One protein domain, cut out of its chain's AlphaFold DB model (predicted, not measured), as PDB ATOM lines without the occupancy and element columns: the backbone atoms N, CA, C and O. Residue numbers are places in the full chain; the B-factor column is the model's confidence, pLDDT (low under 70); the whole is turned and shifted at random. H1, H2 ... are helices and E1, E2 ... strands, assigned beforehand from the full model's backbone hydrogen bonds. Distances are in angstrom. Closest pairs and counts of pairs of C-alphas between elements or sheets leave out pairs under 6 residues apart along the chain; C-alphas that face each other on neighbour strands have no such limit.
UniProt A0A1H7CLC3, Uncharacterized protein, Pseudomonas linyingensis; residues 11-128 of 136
ATOM      1  N   GLY A  11     -21.791  50.268  10.976       95.06
ATOM      2  CA  GLY A  11     -21.043  49.228  11.685       95.06
ATOM      3  C   GLY A  11     -21.405  49.071  13.166       95.06
ATOM      4  O   GLY A  11     -20.909  48.147  13.806       95.06
ATOM      5  N   PHE A  12     -22.275  49.920  13.726       95.25
ATOM      6  CA  PHE A  12     -22.797  49.716  15.078       95.25
ATOM      7  C   PHE A  12     -23.578  48.397  15.164       95.25
ATOM      8  O   PHE A  12     -24.491  48.168  14.371       95.25
ATOM      9  N   VAL A  13     -23.239  47.561  16.145       95.94
ATOM     10  CA  VAL A  13     -23.912  46.284  16.419       95.94
ATOM     11  C   VAL A  13     -24.918  46.487  17.544       95.94
ATOM     12  O   VAL A  13     -24.541  46.882  18.650       95.94
ATOM     13  N   GLU A  14     -26.199  46.223  17.287       93.69
ATOM     14  CA  GLU A  14     -27.220  46.333  18.322       93.69
ATOM     15  C   GLU A  14     -27.074  45.180  19.333       93.69
ATOM     16  O   GLU A  14     -27.117  44.015  18.932       93.69
ATOM     17  N   PRO A  15     -26.907  45.468  20.641       91.88
ATOM     18  CA  PRO A  15     -26.500  44.455  21.618       91.88
ATOM     19  C   PRO A  15     -27.473  43.288  21.816       91.88
ATOM     20  O   PRO A  15     -27.054  42.216  22.240       91.88
ATOM     21  N   THR A  16     -28.765  43.497  21.566       91.25
ATOM     22  CA  THR A  16     -29.814  42.510  21.860       91.25
ATOM     23  C   THR A  16     -30.020  41.541  20.700       91.25
ATOM     24  O   THR A  16     -30.306  40.366  20.898       91.25
ATOM     25  N   THR A  17     -29.901  42.041  19.475       93.81
ATOM     26  CA  THR A  17     -30.278  41.346  18.241       93.81
ATOM     27  C   THR A  17     -29.071  40.967  17.392       93.81
ATOM     28  O   THR A  17     -29.215  40.179  16.463       93.81
ATOM     29  N   GLY A  18     -27.896  41.546  17.662       96.25
ATOM     30  CA  GLY A  18     -26.687  41.358  16.858       96.25
ATOM     31  C   GLY A  18     -26.768  41.980  15.461       96.25
ATOM     32  O   GLY A  18     -25.870  41.783  14.645       96.25
ATOM     33  N   ARG A  19     -27.839  42.722  15.158       97.12
ATOM     34  CA  ARG A  19     -28.012  43.388  13.867       97.12
ATOM     35  C   ARG A  19     -27.041  44.553  13.733       97.12
ATOM     36  O   ARG A  19     -26.735  45.230  14.713       97.12
ATOM     37  N   VAL A  20     -26.610  44.829  12.511       97.56
ATOM     38  CA  VAL A  20     -25.585  45.832  12.218       97.56
ATOM     39  C   VAL A  20     -26.203  47.004  11.470       97.56
ATOM     40  O   VAL A  20     -26.924  46.809  10.491       97.56
ATOM     41  N   ALA A  21     -25.913  48.221  11.921       97.06
ATOM     42  CA  ALA A  21     -26.302  49.445  11.239       97.06
ATOM     43  C   ALA A  21     -25.526  49.597   9.919       97.06
ATOM     44  O   ALA A  21     -24.294  49.617   9.912       97.06
ATOM     45  N   VAL A  22     -26.236  49.750   8.807       96.88
ATOM     46  CA  VAL A  22     -25.675  49.948   7.462       96.88
ATOM     47  C   VAL A  22     -26.264  51.196   6.822       96.88
ATOM     48  O   VAL A  22     -27.344  51.649   7.199       96.88
ATOM     49  N   LEU A  23     -25.541  51.781   5.868       96.44
ATOM     50  CA  LEU A  23     -26.000  52.971   5.160       96.44
ATOM     51  C   LEU A  23     -27.111  52.622   4.170       96.44
ATOM     52  O   LEU A  23     -26.952  51.714   3.354       96.44
ATOM     53  N   VAL A  24     -28.178  53.426   4.164       96.44
ATOM     54  CA  VAL A  24     -29.302  53.290   3.220       96.44
ATOM     55  C   VAL A  24     -28.809  53.244   1.775       96.44
ATOM     56  O   VAL A  24     -29.205  52.365   1.017       96.44
ATOM     57  N   ARG A  25     -27.879  54.135   1.407       95.75
ATOM     58  CA  ARG A  25     -27.320  54.187   0.048       95.75
ATOM     59  C   ARG A  25     -26.553  52.925  -0.357       95.75
ATOM     60  O   ARG A  25     -26.491  52.614  -1.538       95.75
ATOM     61  N   GLU A  26     -25.900  52.257   0.597       94.81
ATOM     62  CA  GLU A  26     -25.084  51.068   0.315       94.81
ATOM     63  C   GLU A  26     -25.985  49.859   0.115       94.81
ATOM     64  O   GLU A  26     -25.781  49.098  -0.822       94.81
ATOM     65  N   TYR A  27     -27.019  49.740   0.946       96.31
ATOM     66  CA  TYR A  27     -28.044  48.724   0.779       96.31
ATOM     67  C   TYR A  27     -28.816  48.901  -0.532       96.31
ATOM     68  O   TYR A  27     -28.926  47.952  -1.298       96.31
ATOM     69  N   ALA A  28     -29.270  50.123  -0.835       95.69
ATOM     70  CA  ALA A  28     -30.035  50.425  -2.047       95.69
ATOM     71  C   ALA A  28     -29.281  50.101  -3.348       95.69
ATOM     72  O   ALA A  28     -29.901  49.808  -4.364       95.69
ATOM     73  N   ALA A  29     -27.948  50.170  -3.321       93.38
ATOM     74  CA  ALA A  29     -27.084  49.873  -4.462       93.38
ATOM     75  C   ALA A  29     -26.653  48.397  -4.546       93.38
ATOM     76  O   ALA A  29     -25.820  48.062  -5.385       93.38
ATOM     77  N   SER A  30     -27.145  47.542  -3.649       94.25
ATOM     78  CA  SER A  30     -26.764  46.133  -3.559       94.25
ATOM     79  C   SER A  30     -27.890  45.209  -4.000       94.25
ATOM     80  O   SER A  30     -29.062  45.561  -3.877       94.25
ATOM     81  N   ASP A  31     -27.527  43.983  -4.373       93.94
ATOM     82  CA  ASP A  31     -28.478  42.901  -4.660       93.94
ATOM     83  C   ASP A  31     -29.280  42.459  -3.422       93.94
ATOM     84  O   ASP A  31     -30.167  41.630  -3.522       93.94
ATOM     85  N   LEU A  32     -28.985  42.995  -2.232       96.19
ATOM     86  CA  LEU A  32     -29.777  42.725  -1.031       96.19
ATOM     87  C   LEU A  32     -31.047  43.575  -0.964       96.19
ATOM     88  O   LEU A  32     -31.914  43.306  -0.133       96.19
ATOM     89  N   ASN A  33     -31.158  44.620  -1.787       96.94
ATOM     90  CA  ASN A  33     -32.306  45.511  -1.771       96.94
ATOM     91  C   ASN A  33     -33.575  44.790  -2.242       96.94
ATOM     92  O   ASN A  33     -33.707  44.491  -3.421       96.94
ATOM     93  N   GLY A  34     -34.503  44.525  -1.321       94.19
ATOM     94  CA  GLY A  34     -35.707  43.727  -1.584       94.19
ATOM     95  C   GLY A  34     -35.554  42.239  -1.268       94.19
ATOM     96  O   GLY A  34     -36.532  41.591  -0.906       94.19
ATOM     97  N   ASP A  35     -34.327  41.716  -1.314       95.31
ATOM     98  CA  ASP A  35     -34.052  40.281  -1.167       95.31
ATOM     99  C   ASP A  35     -33.606  39.882   0.248       95.31
ATOM    100  O   ASP A  35     -33.742  38.724   0.654       95.31
ATOM    101  N   ALA A  36     -33.099  40.833   1.034       95.00
ATOM    102  CA  ALA A  36     -32.720  40.618   2.425       95.00
ATOM    103  C   ALA A  36     -33.652  41.360   3.397       95.00
ATOM    104  O   ALA A  36     -34.102  42.469   3.125       95.00
ATOM    105  N   PRO A  37     -33.913  40.812   4.596       94.81
ATOM    106  CA  PRO A  37     -34.612  41.549   5.632       94.81
ATOM    107  C   PRO A  37     -33.739  42.682   6.186       94.81
ATOM    108  O   PRO A  37     -32.604  42.473   6.637       94.81
ATOM    109  N   ALA A  38     -34.330  43.870   6.235       97.69
ATOM    110  CA  ALA A  38     -33.780  45.054   6.870       97.69
ATOM    111  C   ALA A  38     -34.768  45.630   7.893       97.69
ATOM    112  O   ALA A  38     -35.980  45.451   7.791       97.69
ATOM    113  N   TYR A  39     -34.252  46.312   8.911       97.12
ATOM    114  CA  TYR A  39     -35.015  46.697  10.093       97.12
ATOM    115  C   TYR A  39     -34.770  48.151  10.462       97.12
ATOM    116  O   TYR A  39     -33.651  48.572  10.763       97.12
ATOM    117  N   TRP A  40     -35.850  48.915  10.520       95.75
ATOM    118  CA  TRP A  40     -35.854  50.270  11.033       95.75
ATOM    119  C   TRP A  40     -36.181  50.273  12.521       95.75
ATOM    120  O   TRP A  40     -37.219  49.761  12.938       95.75
ATOM    121  N   TYR A  41     -35.315  50.891  13.318       93.88
ATOM    122  CA  TYR A  41     -35.532  51.030  14.755       93.88
ATOM    123  C   TYR A  41     -36.414  52.247  15.083       93.88
ATOM    124  O   TYR A  41     -36.162  53.362  14.619       93.88
ATOM    125  N   SER A  42     -37.428  52.046  15.922       89.62
ATOM    126  CA  SER A  42     -38.324  53.081  16.443       89.62
ATOM    127  C   SER A  42     -38.209  53.172  17.965       89.62
ATOM    128  O   SER A  42     -38.766  52.348  18.689       89.62
ATOM    129  N   ALA A  43     -37.523  54.209  18.457       88.81
ATOM    130  CA  ALA A  43     -37.421  54.477  19.896       88.81
ATOM    131  C   ALA A  43     -38.795  54.722  20.541       88.81
ATOM    132  O   ALA A  43     -39.051  54.258  21.644       88.81
ATOM    133  N   GLN A  44     -39.698  55.395  19.821       88.56
ATOM    134  CA  GLN A  44     -41.063  55.652  20.285       88.56
ATOM    135  C   GLN A  44     -41.859  54.355  20.469       88.56
ATOM    136  O   GLN A  44     -42.581  54.204  21.447       88.56
ATOM    137  N   SER A  45     -41.716  53.402  19.543       89.69
ATOM    138  CA  SER A  45     -42.368  52.096  19.673       89.69
ATOM    139  C   SER A  45     -41.841  51.338  20.892       89.69
ATOM    140  O   SER A  45     -42.639  50.780  21.634       89.69
ATOM    141  N   GLU A  46     -40.527  51.389  21.143       89.62
ATOM    142  CA  GLU A  46     -39.931  50.797  22.348       89.62
ATOM    143  C   GLU A  46     -40.457  51.457  23.630       89.62
ATOM    144  O   GLU A  46     -40.812  50.764  24.579       89.62
ATOM    145  N   GLU A  47     -40.560  52.789  23.649       90.38
ATOM    146  CA  GLU A  47     -41.095  53.559  24.778       90.38
ATOM    147  C   GLU A  47     -42.558  53.209  25.081       90.38
ATOM    148  O   GLU A  47     -42.966  53.173  26.241       90.38
ATOM    149  N   TRP A  48     -43.342  52.893  24.052       92.25
ATOM    150  CA  TRP A  48     -44.729  52.447  24.190       92.25
ATOM    151  C   TRP A  48     -44.879  50.943  24.456       92.25
ATOM    152  O   TRP A  48     -46.005  50.453  24.528       92.25
ATOM    153  N   GLY A  49     -43.779  50.196  24.605       91.75
ATOM    154  CA  GLY A  49     -43.807  48.748  24.833       91.75
ATOM    155  C   GLY A  49     -44.254  47.928  23.616       91.75
ATOM    156  O   GLY A  49     -44.690  46.788  23.769       91.75
ATOM    157  N   LEU A  50     -44.166  48.500  22.414       92.38
ATOM    158  CA  LEU A  50     -44.429  47.835  21.138       92.38
ATOM    159  C   LEU A  50     -43.127  47.286  20.540       92.38
ATOM    160  O   LEU A  50     -42.035  47.662  20.965       92.38
ATOM    161  N   ASP A  51     -43.230  46.434  19.514       91.44
ATOM    162  CA  ASP A  51     -42.050  45.996  18.757       91.44
ATOM    163  C   ASP A  51     -41.370  47.208  18.087       91.44
ATOM    164  O   ASP A  51     -41.992  47.882  17.254       91.44
ATOM    165  N   PRO A  52     -40.108  47.526  18.435       92.31
ATOM    166  CA  PRO A  52     -39.426  48.678  17.873       92.31
ATOM    167  C   PRO A  52     -38.814  48.419  16.498       92.31
ATOM    168  O   PRO A  52     -38.255  49.349  15.914       92.31
ATOM    169  N   TRP A  53     -38.882  47.193  15.979       94.38
ATOM    170  CA  TRP A  53     -38.223  46.792  14.741       94.38
ATOM    171  C   TRP A  53     -39.210  46.704  13.584       94.38
ATOM    172  O   TRP A  53     -39.850  45.683  13.352       94.38
ATOM    173  N   ARG A  54     -39.297  47.772  12.792       95.25
ATOM    174  CA  ARG A  54     -40.137  47.779  11.590       95.25
ATOM    175  C   ARG A  54     -39.392  47.160  10.418       95.25
ATOM    176  O   ARG A  54     -38.283  47.591  10.107       95.25
ATOM    177  N   LEU A  55     -40.011  46.185   9.757       96.81
ATOM    178  CA  LEU A  55     -39.445  45.562   8.565       96.81
ATOM    179  C   LEU A  55     -39.456  46.544   7.385       96.81
ATOM    180  O   LEU A  55     -40.480  47.162   7.078       96.81
ATOM    181  N   VAL A  56     -38.302  46.673   6.743       97.38
ATOM    182  CA  VAL A  56     -38.100  47.389   5.484       97.38
ATOM    183  C   VAL A  56     -38.259  46.377   4.354       97.38
ATOM    184  O   VAL A  56     -37.609  45.336   4.368       97.38
ATOM    185  N   GLU A  57     -39.143  46.685   3.413       95.94
ATOM    186  CA  GLU A  57     -39.383  45.895   2.202       95.94
ATOM    187  C   GLU A  57     -38.336  46.205   1.134       95.94
ATOM    188  O   GLU A  57     -37.841  45.306   0.475       95.94
ATOM    189  N   GLY A  58     -37.945  47.471   1.004       96.88
ATOM    190  CA  GLY A  58     -36.959  47.898   0.023       96.88
ATOM    191  C   GLY A  58     -36.621  49.373   0.167       96.88
ATOM    192  O   GLY A  58     -37.178  50.089   1.005       96.88
ATOM    193  N   VAL A  59     -35.672  49.819  -0.645       97.50
ATOM    194  CA  VAL A  59     -35.250  51.214  -0.719       97.50
ATOM    195  C   VAL A  59     -35.283  51.681  -2.168       97.50
ATOM    196  O   VAL A  59     -34.524  51.173  -2.994       97.50
ATOM    197  N   ASP A  60     -36.079  52.709  -2.442       96.12
ATOM    198  CA  ASP A  60     -36.173  53.339  -3.755       96.12
ATOM    199  C   ASP A  60     -35.285  54.595  -3.806       96.12
ATOM    200  O   ASP A  60     -35.555  55.586  -3.116       96.12
ATOM    201  N   PRO A  61     -34.193  54.601  -4.592       95.38
ATOM    202  CA  PRO A  61     -33.373  55.791  -4.771       95.38
ATOM    203  C   PRO A  61     -34.093  56.827  -5.645       95.38
ATOM    204  O   PRO A  61     -34.606  56.514  -6.719       95.38
ATOM    205  N   HIS A  62     -34.076  58.096  -5.233       94.69
ATOM    206  CA  HIS A  62     -34.579  59.189  -6.071       94.69
ATOM    207  C   HIS A  62     -33.624  59.477  -7.234       94.69
ATOM    208  O   HIS A  62     -32.422  59.197  -7.164       94.69
ATOM    209  N   VAL A  63     -34.144  60.102  -8.296       81.56
ATOM    210  CA  VAL A  63     -33.334  60.571  -9.430       81.56
ATOM    211  C   VAL A  63     -32.230  61.483  -8.873       81.56
ATOM    212  O   VAL A  63     -32.522  62.456  -8.186       81.56
ATOM    213  N   HIS A  64     -30.963  61.131  -9.126       80.19
ATOM    214  CA  HIS A  64     -29.725  61.753  -8.604       80.19
ATOM    215  C   HIS A  64     -29.188  61.271  -7.239       80.19
ATOM    216  O   HIS A  64     -28.125  61.731  -6.825       80.19
ATOM    217  N   GLY A  65     -29.841  60.328  -6.550       79.50
ATOM    218  CA  GLY A  65     -29.280  59.645  -5.369       79.50
ATOM    219  C   GLY A  65     -29.065  60.521  -4.122       79.50
ATOM    220  O   GLY A  65     -28.373  60.109  -3.190       79.50
ATOM    221  N   GLY A  66     -29.632  61.733  -4.097       89.75
ATOM    222  CA  GLY A  66     -29.584  62.648  -2.947       89.75
ATOM    223  C   GLY A  66     -30.590  62.311  -1.840       89.75
ATOM    224  O   GLY A  66     -30.437  62.764  -0.705       89.75
ATOM    225  N   SER A  67     -31.590  61.492  -2.159       96.38
ATOM    226  CA  SER A  67     -32.648  61.037  -1.261       96.38
ATOM    227  C   SER A  67     -33.092  59.626  -1.634       96.38
ATOM    228  O   SER A  67     -32.886  59.162  -2.757       96.38
ATOM    229  N   PHE A  68     -33.662  58.938  -0.651       97.75
ATOM    230  CA  PHE A  68     -34.087  57.548  -0.743       97.75
ATOM    231  C   PHE A  68     -35.415  57.396  -0.017       97.75
ATOM    232  O   PHE A  68     -35.540  57.885   1.109       97.75
ATOM    233  N   ASP A  69     -36.366  56.695  -0.617       97.56
ATOM    234  CA  ASP A  69     -37.580  56.270   0.064       97.56
ATOM    235  C   ASP A  69     -37.367  54.879   0.647       97.56
ATOM    236  O   ASP A  69     -37.108  53.914  -0.063       97.56
ATOM    237  N   VAL A  70     -37.448  54.780   1.971       97.38
ATOM    238  CA  VAL A  70     -37.468  53.498   2.676       97.38
ATOM    239  C   VAL A  70     -38.913  53.018   2.717       97.38
ATOM    240  O   VAL A  70     -39.750  53.657   3.362       97.38
ATOM    241  N   CYS A  71     -39.198  51.913   2.037       97.25
ATOM    242  CA  CYS A  71     -40.523  51.310   1.933       97.25
ATOM    243  C   CYS A  71     -40.694  50.269   3.044       97.25
ATOM    244  O   CYS A  71     -39.844  49.395   3.224       97.25
ATOM    245  N   PHE A  72     -41.762  50.374   3.836       96.81
ATOM    246  CA  PHE A  72     -42.010  49.464   4.959       96.81
ATOM    247  C   PHE A  72     -43.034  48.397   4.591       96.81
ATOM    248  O   PHE A  72     -44.086  48.721   4.047       96.81
ATOM    249  N   ALA A  73     -42.810  47.161   5.045       94.25
ATOM    250  CA  ALA A  73     -43.741  46.048   4.823       94.25
ATOM    251  C   ALA A  73     -45.137  46.279   5.445       94.25
ATOM    252  O   ALA A  73     -46.119  45.658   5.055       94.25
ATOM    253  N   SER A  74     -45.247  47.196   6.415       91.31
ATOM    254  CA  SER A  74     -46.529  47.638   6.987       91.31
ATOM    255  C   SER A  74     -47.348  48.545   6.058       91.31
ATOM    256  O   SER A  74     -48.402  49.034   6.458       91.31
ATOM    257  N   GLY A  75     -46.820  48.865   4.879       88.88
ATOM    258  CA  GLY A  75     -47.248  49.992   4.070       88.88
ATOM    259  C   GLY A  75     -46.615  51.310   4.528       88.88
ATOM    260  O   GLY A  75     -46.235  51.492   5.694       88.88
ATOM    261  N   GLY A  76     -46.523  52.243   3.580       94.06
ATOM    262  CA  GLY A  76     -45.961  53.578   3.760       94.06
ATOM    263  C   GLY A  76     -44.464  53.668   3.458       94.06
ATOM    264  O   GLY A  76     -43.750  52.668   3.380       94.06
ATOM    265  N   THR A  77     -43.995  54.903   3.310       95.94
ATOM    266  CA  THR A  77     -42.607  55.217   2.971       95.94
ATOM    267  C   THR A  77     -42.046  56.290   3.899       95.94
ATOM    268  O   THR A  77     -42.783  57.055   4.530       95.94
ATOM    269  N   ARG A  78     -40.718  56.347   4.008       95.38
ATOM    270  CA  ARG A  78     -40.003  57.449   4.657       95.38
ATOM    271  C   ARG A  78     -38.844  57.908   3.785       95.38
ATOM    272  O   ARG A  78     -37.887  57.161   3.604       95.38
ATOM    273  N   THR A  79     -38.895  59.162   3.347       97.19
ATOM    274  CA  THR A  79     -37.789  59.795   2.624       97.19
ATOM    275  C   THR A  79     -36.658  60.156   3.583       97.19
ATOM    276  O   THR A  79     -36.871  60.795   4.620       97.19
ATOM    277  N   VAL A  80     -35.437  59.745   3.248       96.38
ATOM    278  CA  VAL A  80     -34.229  59.972   4.048       96.38
ATOM    279  C   VAL A  80     -33.045  60.369   3.166       96.38
ATOM    280  O   VAL A  80     -33.029  60.128   1.960       96.38
ATOM    281  N   GLY A  81     -32.031  60.978   3.780       95.81
ATOM    282  CA  GLY A  81     -30.760  61.263   3.113       95.81
ATOM    283  C   GLY A  81     -29.835  60.034   3.022       95.81
ATOM    284  O   GLY A  81     -30.014  59.067   3.765       95.81
ATOM    285  N   PRO A  82     -28.775  60.092   2.190       93.56
ATOM    286  CA  PRO A  82     -27.865  58.971   1.901       93.56
ATOM    287  C   PRO A  82     -27.089  58.438   3.112       93.56
ATOM    288  O   PRO A  82     -26.566  57.325   3.065       93.56
ATOM    289  N   LEU A  83     -26.950  59.254   4.162       94.44
ATOM    290  CA  LEU A  83     -26.207  58.923   5.383       94.44
ATOM    291  C   LEU A  83     -27.087  58.324   6.486       94.44
ATOM    292  O   LEU A  83     -26.589  58.015   7.565       94.44
ATOM    293  N   MET A  84     -28.390  58.182   6.235       96.38
ATOM    294  CA  MET A  84     -29.269  57.487   7.160       96.38
ATOM    295  C   MET A  84     -28.870  56.011   7.257       96.38
ATOM    296  O   MET A  84     -28.380  55.423   6.288       96.38
ATOM    297  N   THR A  85     -29.088  55.420   8.430       96.75
ATOM    298  CA  THR A  85     -28.818  54.007   8.685       96.75
ATOM    299  C   THR A  85     -30.060  53.265   9.143       96.75
ATOM    300  O   THR A  85     -30.957  53.823   9.776       96.75
ATOM    301  N   PHE A  86     -30.082  51.978   8.830       97.00
ATOM    302  CA  PHE A  86     -30.983  50.983   9.401       97.00
ATOM    303  C   PHE A  86     -30.202  49.688   9.605       97.00
ATOM    304  O   PHE A  86     -29.007  49.625   9.327       97.00
ATOM    305  N   PHE A  87     -30.859  48.665  10.131       97.75
ATOM    306  CA  PHE A  87     -30.200  47.461  10.603       97.75
ATOM    307  C   PHE A  87     -30.426  46.276   9.669       97.75
ATOM    308  O   PHE A  87     -31.543  46.042   9.225       97.75
ATOM    309  N   VAL A  88     -29.387  45.484   9.431       98.25
ATOM    310  CA  VAL A  88     -29.466  44.177   8.753       98.25
ATOM    311  C   VAL A  88     -28.833  43.100   9.640       98.25
ATOM    312  O   VAL A  88     -28.248  43.418  10.676       98.25
ATOM    313  N   SER A  89     -28.953  41.818   9.282       98.00
ATOM    314  CA  SER A  89     -28.203  40.760   9.978       98.00
ATOM    315  C   SER A  89     -26.686  40.962   9.831       98.00
ATOM    316  O   SER A  89     -26.224  41.638   8.908       98.00
ATOM    317  N   ALA A  90     -25.901  40.358  10.727       97.31
ATOM    318  CA  ALA A  90     -24.441  40.396  10.634       97.31
ATOM    319  C   ALA A  90     -23.928  39.834   9.293       97.31
ATOM    320  O   ALA A  90     -23.073  40.455   8.662       97.31
ATOM    321  N   ASP A  91     -24.517  38.737   8.811       97.81
ATOM    322  CA  ASP A  91     -24.141  38.109   7.537       97.81
ATOM    323  C   ASP A  91     -24.396  39.038   6.342       97.81
ATOM    324  O   ASP A  91     -23.529  39.212   5.485       97.81
ATOM    325  N   HIS A  92     -25.552  39.706   6.297       97.75
ATOM    326  CA  HIS A  92     -25.866  40.667   5.235       97.75
ATOM    327  C   HIS A  92     -24.977  41.913   5.310       97.75
ATOM    328  O   HIS A  92     -24.540  42.425   4.280       97.75
ATOM    329  N   ALA A  93     -24.635  42.380   6.513       97.19
ATOM    330  CA  ALA A  93     -23.674  43.468   6.672       97.19
ATOM    331  C   ALA A  93     -22.278  43.086   6.157       97.19
ATOM    332  O   ALA A  93     -21.607  43.909   5.528       97.19
ATOM    333  N   GLN A  94     -21.850  41.839   6.369       95.88
ATOM    334  CA  GLN A  94     -20.600  41.328   5.812       95.88
ATOM    335  C   GLN A  94     -20.650  41.270   4.279       95.88
ATOM    336  O   GLN A  94     -19.704  41.717   3.630       95.88
ATOM    337  N   GLN A  95     -21.754  40.794   3.695       94.38
ATOM    338  CA  GLN A  95     -21.946  40.788   2.240       94.38
ATOM    339  C   GLN A  95     -21.859  42.205   1.651       94.38
ATOM    340  O   GLN A  95     -21.110  42.430   0.700       94.38
ATOM    341  N   LEU A  96     -22.514  43.193   2.273       93.75
ATOM    342  CA  LEU A  96     -22.415  44.603   1.867       93.75
ATOM    343  C   LEU A  96     -20.983  45.138   1.944       93.75
ATOM    344  O   LEU A  96     -20.531  45.841   1.036       93.75
ATOM    345  N   ALA A  97     -20.251  44.806   3.009       91.06
ATOM    346  CA  ALA A  97     -18.868  45.236   3.172       91.06
ATOM    347  C   ALA A  97     -17.961  44.681   2.059       91.06
ATOM    348  O   ALA A  97     -17.131  45.423   1.525       91.06
ATOM    349  N   VAL A  98     -18.154  43.415   1.673       88.25
ATOM    350  CA  VAL A  98     -17.427  42.765   0.570       88.25
ATOM    351  C   VAL A  98     -17.773  43.413  -0.773       88.25
ATOM    352  O   VAL A  98     -16.861  43.815  -1.499       88.25
ATOM    353  N   SER A  99     -19.059  43.602  -1.083       84.50
ATOM    354  CA  SER A  99     -19.501  44.237  -2.336       84.50
ATOM    355  C   SER A  99     -18.981  45.670  -2.477       84.50
ATOM    356  O   SER A  99     -18.558  46.092  -3.559       84.50
ATOM    357  N   ARG A 100     -18.927  46.420  -1.368       84.56
ATOM    358  CA  ARG A 100     -18.331  47.761  -1.331       84.56
ATOM    359  C   ARG A 100     -16.831  47.730  -1.601       84.56
ATOM    360  O   ARG A 100     -16.354  48.540  -2.394       84.56
ATOM    361  N   ALA A 101     -16.096  46.818  -0.965       81.94
ATOM    362  CA  ALA A 101     -14.659  46.671  -1.182       81.94
ATOM    363  C   ALA A 101     -14.351  46.298  -2.641       81.94
ATOM    364  O   ALA A 101     -13.494  46.923  -3.263       81.94
ATOM    365  N   ALA A 102     -15.106  45.362  -3.225       76.31
ATOM    366  CA  ALA A 102     -14.984  44.989  -4.633       76.31
ATOM    367  C   ALA A 102     -15.263  46.174  -5.575       76.31
ATOM    368  O   ALA A 102     -14.475  46.450  -6.480       76.31
ATOM    369  N   SER A 103     -16.324  46.943  -5.313       75.25
ATOM    370  CA  SER A 103     -16.662  48.142  -6.092       75.25
ATOM    371  C   SER A 103     -15.601  49.243  -5.981       75.25
ATOM    372  O   SER A 103     -15.307  49.930  -6.960       75.25
ATOM    373  N   GLN A 104     -15.002  49.425  -4.800       71.81
ATOM    374  CA  GLN A 104     -13.906  50.375  -4.592       71.81
ATOM    375  C   GLN A 104     -12.628  49.928  -5.307       71.81
ATOM    376  O   GLN A 104     -12.002  50.757  -5.962       71.81
ATOM    377  N   MET A 105     -12.278  48.640  -5.268       65.00
ATOM    378  CA  MET A 105     -11.139  48.093  -6.017       65.00
ATOM    379  C   MET A 105     -11.332  48.219  -7.535       65.00
ATOM    380  O   MET A 105     -10.409  48.631  -8.233       65.00
ATOM    381  N   GLY A 106     -12.541  47.966  -8.048       59.78
ATOM    382  CA  GLY A 106     -12.868  48.184  -9.460       59.78
ATOM    383  C   GLY A 106     -12.736  49.652  -9.890       59.78
ATOM    384  O   GLY A 106     -12.257  49.932 -10.987       59.78
ATOM    385  N   ARG A 107     -13.088  50.603  -9.011       57.62
ATOM    386  CA  ARG A 107     -12.941  52.052  -9.254       57.62
ATOM    387  C   ARG A 107     -11.505  52.565  -9.114       57.62
ATOM    388  O   ARG A 107     -11.154  53.519  -9.800       57.62
ATOM    389  N   TYR A 108     -10.684  51.952  -8.261       54.81
ATOM    390  CA  TYR A 108      -9.266  52.302  -8.083       54.81
ATOM    391  C   TYR A 108      -8.324  51.647  -9.103       54.81
ATOM    392  O   TYR A 108      -7.113  51.852  -9.053       54.81
ATOM    393  N   GLY A 109      -8.880  50.940 -10.085       44.19
ATOM    394  CA  GLY A 109      -8.122  50.341 -11.163       44.19
ATOM    395  C   GLY A 109      -7.725  48.915 -10.825       44.19
ATOM    396  O   GLY A 109      -6.961  48.637  -9.903       44.19
ATOM    397  N   MET A 110      -8.183  48.012 -11.682       46.41
ATOM    398  CA  MET A 110      -7.559  46.724 -11.915       46.41
ATOM    399  C   MET A 110      -6.134  46.960 -12.455       46.41
ATOM    400  O   MET A 110      -5.866  46.815 -13.640       46.41
ATOM    401  N   ARG A 111      -5.193  47.347 -11.589       48.56
ATOM    402  CA  ARG A 111      -3.787  46.968 -11.743       48.56
ATOM    403  C   ARG A 111      -3.597  45.665 -10.987       48.56
ATOM    404  O   ARG A 111      -2.864  45.593 -10.007       48.56
ATOM    405  N   VAL A 112      -4.258  44.620 -11.473       43.72
ATOM    406  CA  VAL A 112      -3.659  43.298 -11.350       43.72
ATOM    407  C   VAL A 112      -2.458  43.369 -12.280       43.72
ATOM    408  O   VAL A 112      -2.580  43.233 -13.492       43.72
ATOM    409  N   VAL A 113      -1.299  43.714 -11.725       44.41
ATOM    410  CA  VAL A 113      -0.054  43.287 -12.345       44.41
ATOM    411  C   VAL A 113      -0.146  41.770 -12.258       44.41
ATOM    412  O   VAL A 113      -0.067  41.217 -11.162       44.41
ATOM    413  N   GLU A 114      -0.436  41.104 -13.374       43.00
ATOM    414  CA  GLU A 114      -0.114  39.688 -13.506       43.00
ATOM    415  C   GLU A 114       1.392  39.593 -13.280       43.00
ATOM    416  O   GLU A 114       2.200  39.786 -14.186       43.00
ATOM    417  N   VAL A 115       1.789  39.363 -12.032       45.81
ATOM    418  CA  VAL A 115       3.123  38.875 -11.738       45.81
ATOM    419  C   VAL A 115       3.100  37.434 -12.224       45.81
ATOM    420  O   VAL A 115       2.763  36.517 -11.478       45.81
ATOM    421  N   GLN A 116       3.411  37.235 -13.505       42.03
ATOM    422  CA  GLN A 116       3.963  35.967 -13.951       42.03
ATOM    423  C   GLN A 116       5.219  35.758 -13.113       42.03
ATOM    424  O   GLN A 116       6.235  36.414 -13.313       42.03
ATOM    425  N   GLN A 117       5.087  34.922 -12.082       46.44
ATOM    426  CA  GLN A 117       6.137  34.630 -11.121       46.44
ATOM    427  C   GLN A 117       7.283  33.904 -11.830       46.44
ATOM    428  O   GLN A 117       7.340  32.678 -11.871       46.44
ATOM    429  N   GLY A 118       8.196  34.679 -12.408       48.50
ATOM    430  CA  GLY A 118       9.539  34.245 -12.748       48.50
ATOM    431  C   GLY A 118      10.468  34.489 -11.551       48.50
ATOM    432  O   GLY A 118      10.377  35.544 -10.916       48.50
ATOM    433  N   PRO A 119      11.378  33.558 -11.217       54.69
ATOM    434  CA  PRO A 119      12.260  33.665 -10.047       54.69
ATOM    435  C   PRO A 119      13.218  34.876 -10.056       54.69
ATOM    436  O   PRO A 119      13.833  35.171  -9.029       54.69
ATOM    437  N   ASP A 120      13.324  35.610 -11.167       57.34
ATOM    438  CA  ASP A 120      14.233  36.753 -11.314       57.34
ATOM    439  C   ASP A 120      13.657  38.097 -10.816       57.34
ATOM    440  O   ASP A 120      14.425  39.002 -10.470       57.34
ATOM    441  N   ASP A 121      12.333  38.236 -10.682       53.22
ATOM    442  CA  ASP A 121      11.705  39.519 -10.314       53.22
ATOM    443  C   ASP A 121      11.679  39.794  -8.801       53.22
ATOM    444  O   ASP A 121      11.684  40.953  -8.376       53.22
ATOM    445  N   LEU A 122      11.784  38.756  -7.963       51.84
ATOM    446  CA  LEU A 122      11.915  38.916  -6.506       51.84
ATOM    447  C   LEU A 122      13.228  39.617  -6.114       51.84
ATOM    448  O   LEU A 122      13.262  40.369  -5.139       51.84
ATOM    449  N   LYS A 123      14.299  39.448  -6.903       54.78
ATOM    450  CA  LYS A 123      15.575  40.149  -6.676       54.78
ATOM    451  C   LYS A 123      15.511  41.627  -7.070       54.78
ATOM    452  O   LYS A 123      16.165  42.446  -6.429       54.78
ATOM    453  N   ARG A 124      14.704  41.989  -8.076       53.72
ATOM    454  CA  ARG A 124      14.501  43.392  -8.483       53.72
ATOM    455  C   ARG A 124      13.623  44.163  -7.501       53.72
ATOM    456  O   ARG A 124      13.932  45.313  -7.199       53.72
ATOM    457  N   LEU A 125      12.594  43.521  -6.947       51.75
ATOM    458  CA  LEU A 125      11.763  44.111  -5.893       51.75
ATOM    459  C   LEU A 125      12.565  44.379  -4.611       51.75
ATOM    460  O   LEU A 125      12.448  45.461  -4.044       51.75
ATOM    461  N   ALA A 126      13.455  43.471  -4.199       54.75
ATOM    462  CA  ALA A 126      14.320  43.705  -3.037       54.75
ATOM    463  C   ALA A 126      15.301  44.884  -3.231       54.75
ATOM    464  O   ALA A 126      15.617  45.581  -2.268       54.75
ATOM    465  N   ALA A 127      15.753  45.144  -4.464       53.75
ATOM    466  CA  ALA A 127      16.642  46.268  -4.766       53.75
ATOM    467  C   ALA A 127      15.920  47.628  -4.711       53.75
ATOM    468  O   ALA A 127      16.478  48.591  -4.193       53.75
ATOM    469  N   LEU A 128      14.662  47.697  -5.162       51.16
ATOM    470  CA  LEU A 128      13.856  48.927  -5.126       51.16
ATOM    471  C   LEU A 128      13.476  49.365  -3.702       51.16
ATOM    472  O   LEU A 128      13.370  50.559  -3.450       51.16
TER     473      LEU A 128
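Overview. This is residues 11 to 128 of the 136 residues of an uncharacterized protein of Pseudomonas linyingensis (UniProt A0A1H7CLC3). Six antiparallel strands form a sheet curled like part of a barrel, and the short helix H1 and the first part of the long helix H3 pack on one and the same face of it. H3 runs outward from this body, and residues 101 to 128, with the end of H3, a link without named elements and the small helix H4, stick out as a long arm, while the short helix H2 lies between E2 and E3 at the far end of the body from H4. The printed part has 118 residues, with four named helices and six named strands in the order E1, H1, E2, H2, E3, E4, E5, E6, H3, H4; the sheet's order is E1, E6, E2, E3, E4, E5, and the class is mixed, helices and strands. The whole is only just extended, close to loose, with a radius of gyration of the C-alphas of 20.3 A and spans of 70 by 36 by 23 A, the arm making much of the length.

Arrangement. The sheet runs, strand beside strand, as E1, residues 20 to 23, E6, residues 85 to 88, E2, residues 38 to 41, E3, residues 53 to 61, E4, residues 68 to 72, and E5, residues 77 to 80. It is strongly twisted, and E1 and E5 are its edge strands. Between E1 and E6, N 22 and O 86 are 2.8 A apart, within hydrogen-bond range; between E6 and E2, N 39 and O 87 are 2.7 A apart. E3 bends by 62 degrees at residue 57 and its pairing is staggered: residues 53 to 56 pair with E2, where N 40 and O 54 are 2.8 A apart, and residues 56 to 61 pair with E4, where N 60 and O 69 are 2.9 A apart. E4 and E5 are a hairpin, with N 80 and O 68 at 2.8 A, and so are E3 and E4; the three strands are a meander, each the antiparallel neighbour of the one before. H1, residues 24 to 28, is on the sheet at a height of 6.4 A, over none of the strands; its closest C-alphas to E3 are those of Ala 28 and Val 59, 5.4 A apart. E1, H1 and E2 form a split strand-helix-strand unit, two strands of one sheet that are not neighbours, joined through a helix, with E6 between them in the sheet; its crossover is right-handed. H3, residues 90 to 107, is on the same face at a height of 12.1 A, over E1, and runs along the strands at 25 degrees to E1 on the local plane; the closest C-alphas of the two are those of Val 20 and Ala 90, 5.8 A apart. With residues 96 to 100 alone, H3 only just touches H1, with 3 pairs of C-alphas within 8 A, the closest being Tyr 27 and Leu 96 at 7.1 A. H2, residues 43 to 47, is only just not on the sheet, with 4 pairs of C-alphas within 10 A. H4, residues 121 to 128, is not on the sheet and is apart from H3. In H1, H2, H3 and H4 every O i to N i+4 pair is within hydrogen-bond range.

Along the chain. E1 begins at C-alpha 20, (-25.585, 45.832, 12.218), and H1 follows it directly. E3 is the longest strand, 22.0 A from C-alpha 53 to C-alpha 61, and E4 measures 12.7 A. H3 is the longest helix, 25.8 A, from C-alpha 90 at (-24.441, 40.396, 10.634) to C-alpha 107. H4 measures 11.0 A and ends at C-alpha 128, (13.856, 48.927, -5.126).

Size, cuts and confidence. The two C-alphas farthest apart are those of Trp 48 and Asp 120, 70.6 A. Without the stretch that stands free, the body has 90 residues and spans 38 by 27 by 21 A. The printed part has no cut, and the link from H3 to H4, residues 108 to 120, is long. The mean pLDDT of the printed part is 84.8; residues 105 to 128 are under 70, and H4 has a mean of 53.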